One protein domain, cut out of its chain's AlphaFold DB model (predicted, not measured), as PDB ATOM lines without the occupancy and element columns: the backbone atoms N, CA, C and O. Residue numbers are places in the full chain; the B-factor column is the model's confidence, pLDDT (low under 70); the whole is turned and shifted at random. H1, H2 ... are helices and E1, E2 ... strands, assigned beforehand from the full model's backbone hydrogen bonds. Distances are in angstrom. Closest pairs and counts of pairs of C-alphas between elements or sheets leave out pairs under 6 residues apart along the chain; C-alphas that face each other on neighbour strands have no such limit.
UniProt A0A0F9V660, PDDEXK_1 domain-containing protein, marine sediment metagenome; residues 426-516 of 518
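What this domain is: This is residues 426 to 516 of the 518 residues of the protein "PDDEXK_1 domain-containing protein" of marine sediment metagenome (UniProt A0A0F9V660). A small sheet of three parallel strands, in the order E2, E1, E3, sits toward one end of an elongated body; H3 packs on it and H2 packs on H3. H1 starts beside the sheet and runs away from it, and H2 crosses H1 farther along. The printed part has 91 residues, ordered E1, H1, H2, E2, H3, E3, in the mixed class. It is compact, with a radius of gyration of the C-alphas of 13.1 A and spans of 41 by 27 by 20 A.

How they stand to each other: Start at E1, residues 426 to 428, the inner strand between E2, residues 489 to 492, and E3, residues 512 to 515. Look for N 427 and O 490 at 2.8 A, and N 426 and O 512 at 2.9 A, both within hydrogen-bond range. H1, residues 441 to 455, only grazes the sheet, with residues 441 to 444. H2, residues 466 to 482, touches H1 at Ile 452 and Ala 472, their closest C-alphas, 6.9 A apart. H3, residues 499 to 509, is on the sheet and touches H2, with the closest C-alphas, Val 474 and Ala 505, 5.3 A apart. E1, H1, H2, E2 form a strand-helix-strand unit, parallel neighbour strands joined through helices, with a left-handed crossover. O i to N i+4 pairs within range number 8 of 11 in H1, 11 of 13 in H2 and 3 of 7 in H3, where O i to N i+3 gives 5 of 8.

Where its parts are: Find C-alpha 426 at (5.065, 38.517, -39.888), where E1 begins. H1 measures 20.9 A, H2 25.0 A and H3 14.6 A; E3 ends at C-alpha 515, (12.251, 37.685, -35.597).

The domain as a whole: The farthest C-alphas, Arg 434 and Ser 457, are 41.4 A apart. The link from E1 to H1 is long. The printed part has no cut, and no printed residue is under 70.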
ATOM      1  N   LEU A 426       4.296  39.716 -39.582       97.69
ATOM      2  CA  LEU A 426       5.065  38.517 -39.888       97.69
ATOM      3  C   LEU A 426       5.958  38.119 -38.708       97.69
ATOM      4  O   LEU A 426       6.894  38.833 -38.359       97.69
ATOM      5  N   TYR A 427       5.712  36.951 -38.122       97.62
ATOM      6  CA  TYR A 427       6.566  36.356 -37.094       97.62
ATOM      7  C   TYR A 427       7.465  35.298 -37.734       97.62
ATOM      8  O   TYR A 427       6.985  34.248 -38.151       97.62
ATOM      9  N   VAL A 428       8.769  35.556 -37.822       97.44
ATOM     10  CA  VAL A 428       9.749  34.632 -38.411       97.44
ATOM     11  C   VAL A 428      10.501  33.905 -37.300       97.44
ATOM     12  O   VAL A 428      11.166  34.531 -36.473       97.44
ATOM     13  N   ASP A 429      10.381  32.577 -37.280       97.38
ATOM     14  CA  ASP A 429      10.993  31.669 -36.295       97.38
ATOM     15  C   ASP A 429      10.636  31.959 -34.826       97.38
ATOM     16  O   ASP A 429      11.306  31.498 -33.905       97.38
ATOM     17  N   CYS A 430       9.552  32.695 -34.590       96.38
ATOM     18  CA  CYS A 430       9.019  32.984 -33.264       96.38
ATOM     19  C   CYS A 430       7.489  32.916 -33.273       96.38
ATOM     20  O   CYS A 430       6.860  32.912 -34.325       96.38
ATOM     21  N   MET A 431       6.891  32.839 -32.084       95.94
ATOM     22  CA  MET A 431       5.440  32.797 -31.899       95.94
ATOM     23  C   MET A 431       4.970  34.075 -31.189       95.94
ATOM     24  O   MET A 431       5.686  34.567 -30.309       95.94
ATOM     25  N   PRO A 432       3.772  34.600 -31.500       95.44
ATOM     26  CA  PRO A 432       3.186  35.697 -30.737       95.44
ATOM     27  C   PRO A 432       2.960  35.281 -29.270       95.44
ATOM     28  O   PRO A 432       2.534  34.168 -28.978       95.44
ATOM     29  N   THR A 433       3.248  36.180 -28.324       88.00
ATOM     30  CA  THR A 433       3.259  35.888 -26.870       88.00
ATOM     31  C   THR A 433       1.906  36.051 -26.173       88.00
ATOM     32  O   THR A 433       1.784  35.799 -24.974       88.00
ATOM     33  N   ARG A 434       0.878  36.508 -26.889       79.94
ATOM     34  CA  ARG A 434      -0.479  36.745 -26.370       79.94
ATOM     35  C   ARG A 434      -1.479  35.994 -27.243       79.94
ATOM     36  O   ARG A 434      -1.096  35.580 -28.329       79.94
ATOM     37  N   ASN A 435      -2.724  35.841 -26.773       86.62
ATOM     38  CA  ASN A 435      -3.873  35.218 -27.465       86.62
ATOM     39  C   ASN A 435      -4.271  35.936 -28.780       86.62
ATOM     40  O   ASN A 435      -5.438  36.240 -29.011       86.62
ATOM     41  N   THR A 436      -3.296  36.282 -29.606       91.69
ATOM     42  CA  THR A 436      -3.439  36.787 -30.955       91.69
ATOM     43  C   THR A 436      -3.739  35.583 -31.828       91.69
ATOM     44  O   THR A 436      -2.968  34.625 -31.831       91.69
ATOM     45  N   GLU A 437      -4.857  35.610 -32.542       95.44
ATOM     46  CA  GLU A 437      -5.113  34.623 -33.587       95.44
ATOM     47  C   GLU A 437      -4.060  34.795 -34.684       95.44
ATOM     48  O   GLU A 437      -3.784  35.912 -35.123       95.44
ATOM     49  N   TYR A 438      -3.428  33.694 -35.076       96.31
ATOM     50  CA  TYR A 438      -2.401  33.670 -36.108       96.31
ATOM     51  C   TYR A 438      -2.647  32.495 -37.044       96.31
ATOM     52  O   TYR A 438      -3.212  31.475 -36.646       96.31
ATOM     53  N   THR A 439      -2.163  32.632 -38.272       97.50
ATOM     54  CA  THR A 439      -2.153  31.557 -39.260       97.50
ATOM     55  C   THR A 439      -0.724  31.058 -39.430       97.50
ATOM     56  O   THR A 439       0.206  31.855 -39.592       97.50
ATOM     57  N   LEU A 440      -0.525  29.740 -39.372       97.56
ATOM     58  CA  LEU A 440       0.760  29.145 -39.730       97.56
ATOM     59  C   LEU A 440       0.971  29.284 -41.237       97.56
ATOM     60  O   LEU A 440       0.053  29.058 -42.028       97.56
ATOM     61  N   PHE A 441       2.185  29.659 -41.631       97.50
ATOM     62  CA  PHE A 441       2.559  29.807 -43.031       97.50
ATOM     63  C   PHE A 441       2.241  28.550 -43.832       97.50
ATOM     64  O   PHE A 441       1.666  28.656 -44.902       97.50
ATOM     65  N   GLU A 442       2.559  27.370 -43.304       96.75
ATOM     66  CA  GLU A 442       2.387  26.094 -43.994       96.75
ATOM     67  C   GLU A 442       0.909  25.791 -44.288       96.75
ATOM     68  O   GLU A 442       0.573  25.325 -45.381       96.75
ATOM     69  N   ASP A 443       0.018  26.127 -43.351       96.88
ATOM     70  CA  ASP A 443      -1.422  25.895 -43.489       96.88
ATOM     71  C   ASP A 443      -2.018  26.790 -44.578       96.88
ATOM     72  O   ASP A 443      -2.823  26.346 -45.391       96.88
ATOM     73  N   TRP A 444      -1.585  28.051 -44.641       97.12
ATOM     74  CA  TRP A 444      -2.023  28.978 -45.681       97.12
ATOM     75  C   TRP A 444      -1.368  28.677 -47.036       97.12
ATOM     76  O   TRP A 444      -2.044  28.621 -48.066       97.12
ATOM     77  N   PHE A 445      -0.053  28.460 -47.033       97.06
ATOM     78  CA  PHE A 445       0.764  28.316 -48.231       97.06
ATOM     79  C   PHE A 445       0.477  27.021 -48.982       97.06
ATOM     80  O   PHE A 445       0.592  27.022 -50.201       97.06
ATOM     81  N   SER A 446       0.033  25.956 -48.307       96.31
ATOM     82  CA  SER A 446      -0.404  24.719 -48.974       96.31
ATOM     83  C   SER A 446      -1.436  24.995 -50.076       96.31
ATOM     84  O   SER A 446      -1.256  24.578 -51.213       96.31
ATOM     85  N   SER A 447      -2.435  25.837 -49.795       96.06
ATOM     86  CA  SER A 447      -3.458  26.225 -50.777       96.06
ATOM     87  C   SER A 447      -2.931  27.061 -51.951       96.06
ATOM     88  O   SER A 447      -3.540  27.087 -53.023       96.06
ATOM     89  N   VAL A 448      -1.822  27.779 -51.754       96.31
ATOM     90  CA  VAL A 448      -1.147  28.562 -52.800       96.31
ATOM     91  C   VAL A 448      -0.268  27.641 -53.644       96.31
ATOM     92  O   VAL A 448      -0.329  27.692 -54.868       96.31
ATOM     93  N   ALA A 449       0.492  26.765 -52.989       96.38
ATOM     94  CA  ALA A 449       1.335  25.748 -53.598       96.38
ATOM     95  C   ALA A 449       0.534  24.790 -54.494       96.38
ATOM     96  O   ALA A 449       0.950  24.536 -55.622       96.38
ATOM     97  N   ASP A 450      -0.637  24.331 -54.041       97.00
ATOM     98  CA  ASP A 450      -1.518  23.455 -54.822       97.00
ATOM     99  C   ASP A 450      -1.989  24.130 -56.117       97.00
ATOM    100  O   ASP A 450      -1.993  23.503 -57.174       97.00
ATOM    101  N   LYS A 451      -2.306  25.431 -56.073       96.62
ATOM    102  CA  LYS A 451      -2.688  26.199 -57.270       96.62
ATOM    103  C   LYS A 451      -1.532  26.360 -58.245       96.62
ATOM    104  O   LYS A 451      -1.728  26.192 -59.442       96.62
ATOM    105  N   ILE A 452      -0.330  26.651 -57.742       96.50
ATOM    106  CA  ILE A 452       0.873  26.733 -58.584       96.50
ATOM    107  C   ILE A 452       1.125  25.382 -59.268       96.50
ATOM    108  O   ILE A 452       1.427  25.335 -60.460       96.50
ATOM    109  N   ALA A 453       0.988  24.279 -58.525       96.62
ATOM    110  CA  ALA A 453       1.146  22.930 -59.057       96.62
ATOM    111  C   ALA A 453       0.089  22.612 -60.131       96.62
ATOM    112  O   ALA A 453       0.441  22.129 -61.207       96.62
ATOM    113  N   GLU A 454      -1.182  22.940 -59.872       97.12
ATOM    114  CA  GLU A 454      -2.300  22.757 -60.803       97.12
ATOM    115  C   GLU A 454      -2.100  23.556 -62.102       97.12
ATOM    116  O   GLU A 454      -2.174  22.984 -63.191       97.12
ATOM    117  N   GLU A 455      -1.757  24.844 -62.005       95.06
ATOM    118  CA  GLU A 455      -1.480  25.713 -63.159       95.06
ATOM    119  C   GLU A 455      -0.298  25.204 -63.997       95.06
ATOM    120  O   GLU A 455      -0.319  25.279 -65.227       95.06
ATOM    121  N   ALA A 456       0.714  24.628 -63.345       94.69
ATOM    122  CA  ALA A 456       1.862  24.021 -64.007       94.69
ATOM    123  C   ALA A 456       1.605  22.587 -64.513       94.69
ATOM    124  O   ALA A 456       2.482  22.007 -65.155       94.69
ATOM    125  N   SER A 457       0.429  22.001 -64.240       96.12
ATOM    126  CA  SER A 457       0.120  20.585 -64.504       96.12
ATOM    127  C   SER A 457       1.138  19.618 -63.878       96.12
ATOM    128  O   SER A 457       1.529  18.615 -64.480       96.12
ATOM    129  N   LEU A 458       1.583  19.927 -62.658       96.19
ATOM    130  CA  LEU A 458       2.528  19.135 -61.877       96.19
ATOM    131  C   LEU A 458       1.835  18.553 -60.639       96.19
ATOM    132  O   LEU A 458       0.947  19.186 -60.077       96.19
ATOM    133  N   PRO A 459       2.249  17.368 -60.157       95.69
ATOM    134  CA  PRO A 459       1.730  16.827 -58.901       95.69
ATOM    135  C   PRO A 459       2.197  17.626 -57.674       95.69
ATOM    136  O   PRO A 459       1.630  17.469 -56.600       95.69
ATOM    137  N   ASP A 460       3.247  18.439 -57.818       95.50
ATOM    138  CA  ASP A 460       3.795  19.288 -56.767       95.50
ATOM    139  C   ASP A 460       4.535  20.479 -57.396       95.50
ATOM    140  O   ASP A 460       5.271  20.301 -58.374       95.50
ATOM    141  N   TYR A 461       4.375  21.681 -56.837       94.31
ATOM    142  CA  TYR A 461       4.997  22.906 -57.357       94.31
ATOM    143  C   TYR A 461       6.534  22.852 -57.327       94.31
ATOM    144  O   TYR A 461       7.190  23.490 -58.144       94.31
ATOM    145  N   ARG A 462       7.122  22.032 -56.446       91.69
ATOM    146  CA  ARG A 462       8.579  21.836 -56.316       91.69
ATOM    147  C   ARG A 462       9.213  21.108 -57.493       91.69
ATOM    148  O   ARG A 462      10.432  20.981 -57.573       91.69
ATOM    149  N   LEU A 463       8.396  20.562 -58.388       93.19
ATOM    150  CA  LEU A 463       8.874  19.987 -59.640       93.19
ATOM    151  C   LEU A 463       9.093  21.055 -60.718       93.19
ATOM    152  O   LEU A 463       9.573  20.728 -61.806       93.19
ATOM    153  N   LEU A 464       8.778  22.322 -60.427       89.50
ATOM    154  CA  LEU A 464       9.173  23.437 -61.271       89.50
ATOM    155  C   LEU A 464      10.707  23.547 -61.327       89.50
ATOM    156  O   LEU A 464      11.396  23.324 -60.332       89.50
ATOM    157  N   PRO A 465      11.281  23.932 -62.480       89.06
ATOM    158  CA  PRO A 465      12.682  24.323 -62.550       89.06
ATOM    159  C   PRO A 465      12.999  25.393 -61.496       89.06
ATOM    160  O   PRO A 465      12.252  26.358 -61.373       89.06
ATOM    161  N   TYR A 466      14.134  25.274 -60.800       77.00
ATOM    162  CA  TYR A 466      14.509  26.107 -59.639       77.00
ATOM    163  C   TYR A 466      14.259  27.622 -59.805       77.00
ATOM    164  O   TYR A 466      13.749  28.284 -58.907       77.00
ATOM    165  N   ALA A 467      14.564  28.193 -60.976       72.31
ATOM    166  CA  ALA A 467      14.322  29.617 -61.240       72.31
ATOM    167  C   ALA A 467      12.827  29.971 -61.401       72.31
ATOM    168  O   ALA A 467      12.417  31.088 -61.094       72.31
ATOM    169  N   GLN A 468      12.020  29.038 -61.906       82.50
ATOM    170  CA  GLN A 468      10.580  29.210 -62.105       82.50
ATOM    171  C   GLN A 468       9.797  29.006 -60.810       82.50
ATOM    172  O   GLN A 468       8.810  29.704 -60.609       82.50
ATOM    173  N   GLU A 469      10.256  28.115 -59.927       87.88
ATOM    174  CA  GLU A 469       9.643  27.883 -58.614       87.88
ATOM    175  C   GLU A 469       9.558  29.189 -57.814       87.88
ATOM    176  O   GLU A 469       8.466  29.642 -57.467       87.88
ATOM    177  N   LYS A 470      10.700  29.861 -57.614       87.56
ATOM    178  CA  LYS A 470      10.756  31.119 -56.862       87.56
ATOM    179  C   LYS A 470       9.895  32.212 -57.497       87.56
ATOM    180  O   LYS A 470       9.177  32.915 -56.793       87.56
ATOM    181  N   ALA A 471       9.946  32.350 -58.823       83.00
ATOM    182  CA  ALA A 471       9.150  33.344 -59.536       83.00
ATOM    183  C   ALA A 471       7.641  33.088 -59.384       83.00
ATOM    184  O   ALA A 471       6.899  34.016 -59.069       83.00
ATOM    185  N   ALA A 472       7.196  31.837 -59.544       89.50
ATOM    186  CA  ALA A 472       5.794  31.461 -59.394       89.50
ATOM    187  C   ALA A 472       5.291  31.738 -57.971       89.50
ATOM    188  O   ALA A 472       4.259  32.380 -57.801       89.50
ATOM    189  N   VAL A 473       6.069  31.359 -56.951       93.25
ATOM    190  CA  VAL A 473       5.741  31.628 -55.543       93.25
ATOM    191  C   VAL A 473       5.581  33.128 -55.281       93.25
ATOM    192  O   VAL A 473       4.580  33.545 -54.698       93.25
ATOM    193  N   VAL A 474       6.520  33.956 -55.748       90.31
ATOM    194  CA  VAL A 474       6.461  35.418 -55.580       90.31
ATOM    195  C   VAL A 474       5.221  36.006 -56.265       90.31
ATOM    196  O   VAL A 474       4.508  36.808 -55.656       90.31
ATOM    197  N   ILE A 475       4.935  35.588 -57.503       88.50
ATOM    198  CA  ILE A 475       3.770  36.052 -58.273       88.50
ATOM    199  C   ILE A 475       2.470  35.682 -57.551       88.50
ATOM    200  O   ILE A 475       1.607  36.542 -57.361       88.50
ATOM    201  N   SER A 476       2.334  34.437 -57.092       94.44
ATOM    202  CA  SER A 476       1.119  33.977 -56.418       94.44
ATOM    203  C   SER A 476       0.903  34.657 -55.066       94.44
ATOM    204  O   SER A 476      -0.237  34.992 -54.743       94.44
ATOM    205  N   ILE A 477       1.964  34.914 -54.288       95.69
ATOM    206  CA  ILE A 477       1.870  35.654 -53.017       95.69
ATOM    207  C   ILE A 477       1.399  37.086 -53.264       95.69
ATOM    208  O   ILE A 477       0.489  37.553 -52.580       95.69
ATOM    209  N   LYS A 478       1.961  37.765 -54.272       90.44
ATOM    210  CA  LYS A 478       1.529  39.114 -54.648       90.44
ATOM    211  C   LYS A 478       0.062  39.128 -55.077       90.44
ATOM    212  O   LYS A 478      -0.703  39.938 -54.575       90.44
ATOM    213  N   ALA A 479      -0.365  38.157 -55.885       90.75
ATOM    214  CA  ALA A 479      -1.768  38.017 -56.264       90.75
ATOM    215  C   ALA A 479      -2.698  37.758 -55.058       90.75
ATOM    216  O   ALA A 479      -3.822  38.255 -55.040       90.75
ATOM    217  N   GLN A 480      -2.258  37.009 -54.032       95.81
ATOM    218  CA  GLN A 480      -3.029  36.869 -52.785       95.81
ATOM    219  C   GLN A 480      -3.087  38.180 -51.991       95.81
ATOM    220  O   GLN A 480      -4.126  38.474 -51.400       95.81
ATOM    221  N   SER A 481      -2.000  38.957 -51.987       93.31
ATOM    222  CA  SER A 481      -1.944  40.282 -51.364       93.31
ATOM    223  C   SER A 481      -2.920  41.246 -52.019       93.31
ATOM    224  O   SER A 481      -3.760  41.817 -51.334       93.31
ATOM    225  N   ASP A 482      -2.857  41.370 -53.344       87.69
ATOM    226  CA  ASP A 482      -3.702  42.277 -54.127       87.69
ATOM    227  C   ASP A 482      -5.190  41.903 -54.017       87.69
ATOM    228  O   ASP A 482      -6.072  42.749 -54.146       87.69
ATOM    229  N   ALA A 483      -5.483  40.626 -53.750       91.56
ATOM    230  CA  ALA A 483      -6.833  40.129 -53.519       91.56
ATOM    231  C   ALA A 483      -7.320  40.267 -52.060       91.56
ATOM    232  O   ALA A 483      -8.413  39.778 -51.762       91.56
ATOM    233  N   GLY A 484      -6.522  40.840 -51.148       93.31
ATOM    234  CA  GLY A 484      -6.863  40.970 -49.724       93.31
ATOM    235  C   GLY A 484      -6.990  39.623 -48.997       93.31
ATOM    236  O   GLY A 484      -7.735  39.492 -48.028       93.31
ATOM    237  N   ARG A 485      -6.316  38.573 -49.494       95.50
ATOM    238  CA  ARG A 485      -6.414  37.190 -48.977       95.50
ATOM    239  C   ARG A 485      -5.241  36.781 -48.091       95.50
ATOM    240  O   ARG A 485      -5.149  35.615 -47.698       95.50
ATOM    241  N   LEU A 486      -4.326  37.702 -47.799       96.06
ATOM    242  CA  LEU A 486      -3.247  37.440 -46.856       96.06
ATOM    243  C   LEU A 486      -3.787  37.415 -45.417       96.06
ATOM    244  O   LEU A 486      -4.549  38.301 -45.032       96.06
ATOM    245  N   PRO A 487      -3.389  36.427 -44.596       96.69
ATOM    246  CA  PRO A 487      -3.627  36.464 -43.162       96.69
ATOM    247  C   PRO A 487      -3.057  37.738 -42.540       96.69
ATOM    248  O   PRO A 487      -1.943  38.142 -42.855       96.69
ATOM    249  N   SER A 488      -3.790  38.338 -41.607       95.62
ATOM    250  CA  SER A 488      -3.344  39.542 -40.896       95.62
ATOM    251  C   SER A 488      -2.138  39.286 -39.989       95.62
ATOM    252  O   SER A 488      -1.290  40.156 -39.822       95.62
ATOM    253  N   VAL A 489      -2.039  38.087 -39.411       97.00
ATOM    254  CA  VAL A 489      -0.905  37.654 -38.588       97.00
ATOM    255  C   VAL A 489      -0.450  36.290 -39.074       97.00
ATOM    256  O   VAL A 489      -1.203  35.316 -39.012       97.00
ATOM    257  N   MET A 490       0.791  36.218 -39.543       97.94
ATOM    258  CA  MET A 490       1.369  35.002 -40.099       97.94
ATOM    259  C   MET A 490       2.634  34.610 -39.343       97.94
ATOM    260  O   MET A 490       3.512  35.440 -39.107       97.94
ATOM    261  N   VAL A 491       2.735  33.332 -38.986       98.00
ATOM    262  CA  VAL A 491       3.945  32.750 -38.399       98.00
ATOM    263  C   VAL A 491       4.650  31.908 -39.452       98.00
ATOM    264  O   VAL A 491       4.089  30.931 -39.939       98.00
ATOM    265  N   VAL A 492       5.891  32.260 -39.772       97.88
ATOM    266  CA  VAL A 492       6.727  31.566 -40.754       97.88
ATOM    267  C   VAL A 492       7.915  30.931 -40.048       97.88
ATOM    268  O   VAL A 492       8.676  31.608 -39.357       97.88
ATOM    269  N   ARG A 493       8.136  29.635 -40.261       97.31
ATOM    270  CA  ARG A 493       9.397  28.981 -39.890       97.31
ATOM    271  C   ARG A 493      10.340  29.086 -41.079       97.31
ATOM    272  O   ARG A 493      10.058  28.524 -42.124       97.31
ATOM    273  N   SER A 494      11.479  29.758 -40.954       94.12
ATOM    274  CA  SER A 494      12.412  29.957 -42.078       94.12
ATOM    275  C   SER A 494      12.963  28.648 -42.659       94.12
ATOM    276  O   SER A 494      13.437  28.619 -43.794       94.12
ATOM    277  N   LYS A 495      12.897  27.560 -41.880       93.31
ATOM    278  CA  LYS A 495      13.285  26.201 -42.281       93.31
ATOM    279  C   LYS A 495      12.147  25.380 -42.885       93.31
ATOM    280  O   LYS A 495      12.402  24.239 -43.271       93.31
ATOM    281  N   SER A 496      10.910  25.881 -42.911       93.00
ATOM    282  CA  SER A 496       9.835  25.151 -43.570       93.00
ATOM    283  C   SER A 496       9.954  25.241 -45.085       93.00
ATOM    284  O   SER A 496      10.614  26.106 -45.663       93.00
ATOM    285  N   LEU A 497       9.373  24.241 -45.730       87.31
ATOM    286  CA  LEU A 497       9.448  24.054 -47.165       87.31
ATOM    287  C   LEU A 497       8.732  25.208 -47.888       87.31
ATOM    288  O   LEU A 497       7.614  25.556 -47.521       87.31
ATOM    289  N   GLY A 498       9.389  25.822 -48.878       88.88
ATOM    290  CA  GLY A 498       8.865  26.991 -49.602       88.88
ATOM    291  C   GLY A 498       8.921  28.313 -48.825       88.88
ATOM    292  O   GLY A 498       8.719  29.374 -49.413       88.88
ATOM    293  N   ALA A 499       9.252  28.290 -47.528       94.19
ATOM    294  CA  ALA A 499       9.310  29.502 -46.719       94.19
ATOM    295  C   ALA A 499      10.426  30.447 -47.161       94.19
ATOM    296  O   ALA A 499      10.232  31.654 -47.135       94.19
ATOM    297  N   GLN A 500      11.584  29.940 -47.589       89.81
ATOM    298  CA  GLN A 500      12.680  30.807 -48.037       89.81
ATOM    299  C   GLN A 500      12.300  31.623 -49.276       89.81
ATOM    300  O   GLN A 500      12.546  32.830 -49.317       89.81
ATOM    301  N   ASP A 501      11.645  30.986 -50.245       87.62
ATOM    302  CA  ASP A 501      11.165  31.655 -51.452       87.62
ATOM    303  C   ASP A 501      10.036  32.630 -51.118       87.62
ATOM    304  O   ASP A 501      10.087  33.800 -51.508       87.62
ATOM    305  N   ALA A 502       9.075  32.193 -50.300       94.25
ATOM    306  CA  ALA A 502       7.945  33.013 -49.887       94.25
ATOM    307  C   ALA A 502       8.342  34.217 -49.024       94.25
ATOM    308  O   ALA A 502       7.784  35.298 -49.190       94.25
ATOM    309  N   LEU A 503       9.327  34.074 -48.132       95.69
ATOM    310  CA  LEU A 503       9.797  35.157 -47.264       95.69
ATOM    311  C   LEU A 503      10.307  36.346 -48.077       95.69
ATOM    312  O   LEU A 503      10.075  37.482 -47.674       95.69
ATOM    313  N   SER A 504      10.938  36.106 -49.232       90.88
ATOM    314  CA  SER A 504      11.389  37.189 -50.113       90.88
ATOM    315  C   SER A 504      10.236  38.042 -50.661       90.88
ATOM    316  O   SER A 504      10.420  39.238 -50.873       90.88
ATOM    317  N   ALA A 505       9.038  37.461 -50.806       91.81
ATOM    318  CA  ALA A 505       7.821  38.162 -51.213       91.81
ATOM    319  C   ALA A 505       6.999  38.701 -50.030       91.81
ATOM    320  O   ALA A 505       6.389  39.757 -50.147       91.81
ATOM    321  N   LEU A 506       6.973  37.999 -48.892       95.88
ATOM    322  CA  LEU A 506       6.176  38.372 -47.716       95.88
ATOM    323  C   LEU A 506       6.801  39.512 -46.906       95.88
ATOM    324  O   LEU A 506       6.073  40.342 -46.371       95.88
ATOM    325  N   ILE A 507       8.134  39.569 -46.805       95.69
ATOM    326  CA  ILE A 507       8.845  40.608 -46.038       95.69
ATOM    327  C   ILE A 507       8.492  42.025 -46.526       95.69
ATOM    328  O   ILE A 507       8.155  42.848 -45.680       95.69
ATOM    329  N   PRO A 508       8.501  42.329 -47.840       92.12
ATOM    330  CA  PRO A 508       8.105  43.649 -48.340       92.12
ATOM    331  C   PRO A 508       6.630  44.003 -48.106       92.12
ATOM    332  O   PRO A 508       6.285  45.180 -48.086       92.12
ATOM    333  N   LEU A 509       5.761  42.997 -47.957       92.81
ATOM    334  CA  LEU A 509       4.320  43.176 -47.741       92.81
ATOM    335  C   LEU A 509       3.961  43.319 -46.253       92.81
ATOM    336  O   LEU A 509       2.862  43.757 -45.917       92.81
ATOM    337  N   ALA A 510       4.865  42.925 -45.356       95.62
ATOM    338  CA  ALA A 510       4.644  42.980 -43.922       95.62
ATOM    339  C   ALA A 510       4.823  44.407 -43.392       95.62
ATOM    340  O   ALA A 510       5.846  45.056 -43.598       95.62
ATOM    341  N   SER A 511       3.835  44.873 -42.636       94.56
ATOM    342  CA  SER A 511       3.909  46.145 -41.911       94.56
ATOM    343  C   SER A 511       4.782  46.073 -40.660       94.56
ATOM    344  O   SER A 511       5.346  47.077 -40.230       94.56
ATOM    345  N   GLU A 512       4.900  44.879 -40.081       94.88
ATOM    346  CA  GLU A 512       5.716  44.598 -38.911       94.88
ATOM    347  C   GLU A 512       6.323  43.200 -39.050       94.88
ATOM    348  O   GLU A 512       5.642  42.247 -39.438       94.88
ATOM    349  N   ILE A 513       7.616  43.081 -38.737       96.44
ATOM    350  CA  ILE A 513       8.352  41.818 -38.788       96.44
ATOM    351  C   ILE A 513       8.982  41.571 -37.422       96.44
ATOM    352  O   ILE A 513       9.830  42.339 -36.969       96.44
ATOM    353  N   VAL A 514       8.615  40.458 -36.797       95.94
ATOM    354  CA  VAL A 514       9.181  39.995 -35.531       95.94
ATOM    355  C   VAL A 514      10.048  38.778 -35.822       95.94
ATOM    356  O   VAL A 514       9.588  37.820 -36.436       95.94
ATOM    357  N   ARG A 515      11.317  38.804 -35.411       96.62
ATOM    358  CA  ARG A 515      12.251  37.685 -35.597       96.62
ATOM    359  C   ARG A 515      12.715  37.161 -34.248       96.62
ATOM    360  O   ARG A 515      12.945  37.950 -33.332       96.62
ATOM    361  N   ALA A 516      12.898  35.848 -34.135       91.88
ATOM    362  CA  ALA A 516      13.654  35.297 -33.018       91.88
ATOM    363  C   ALA A 516      15.104  35.808 -33.067       91.88
ATOM    364  O   ALA A 516      15.765  35.736 -34.103       91.88
TER     365      ALA A 516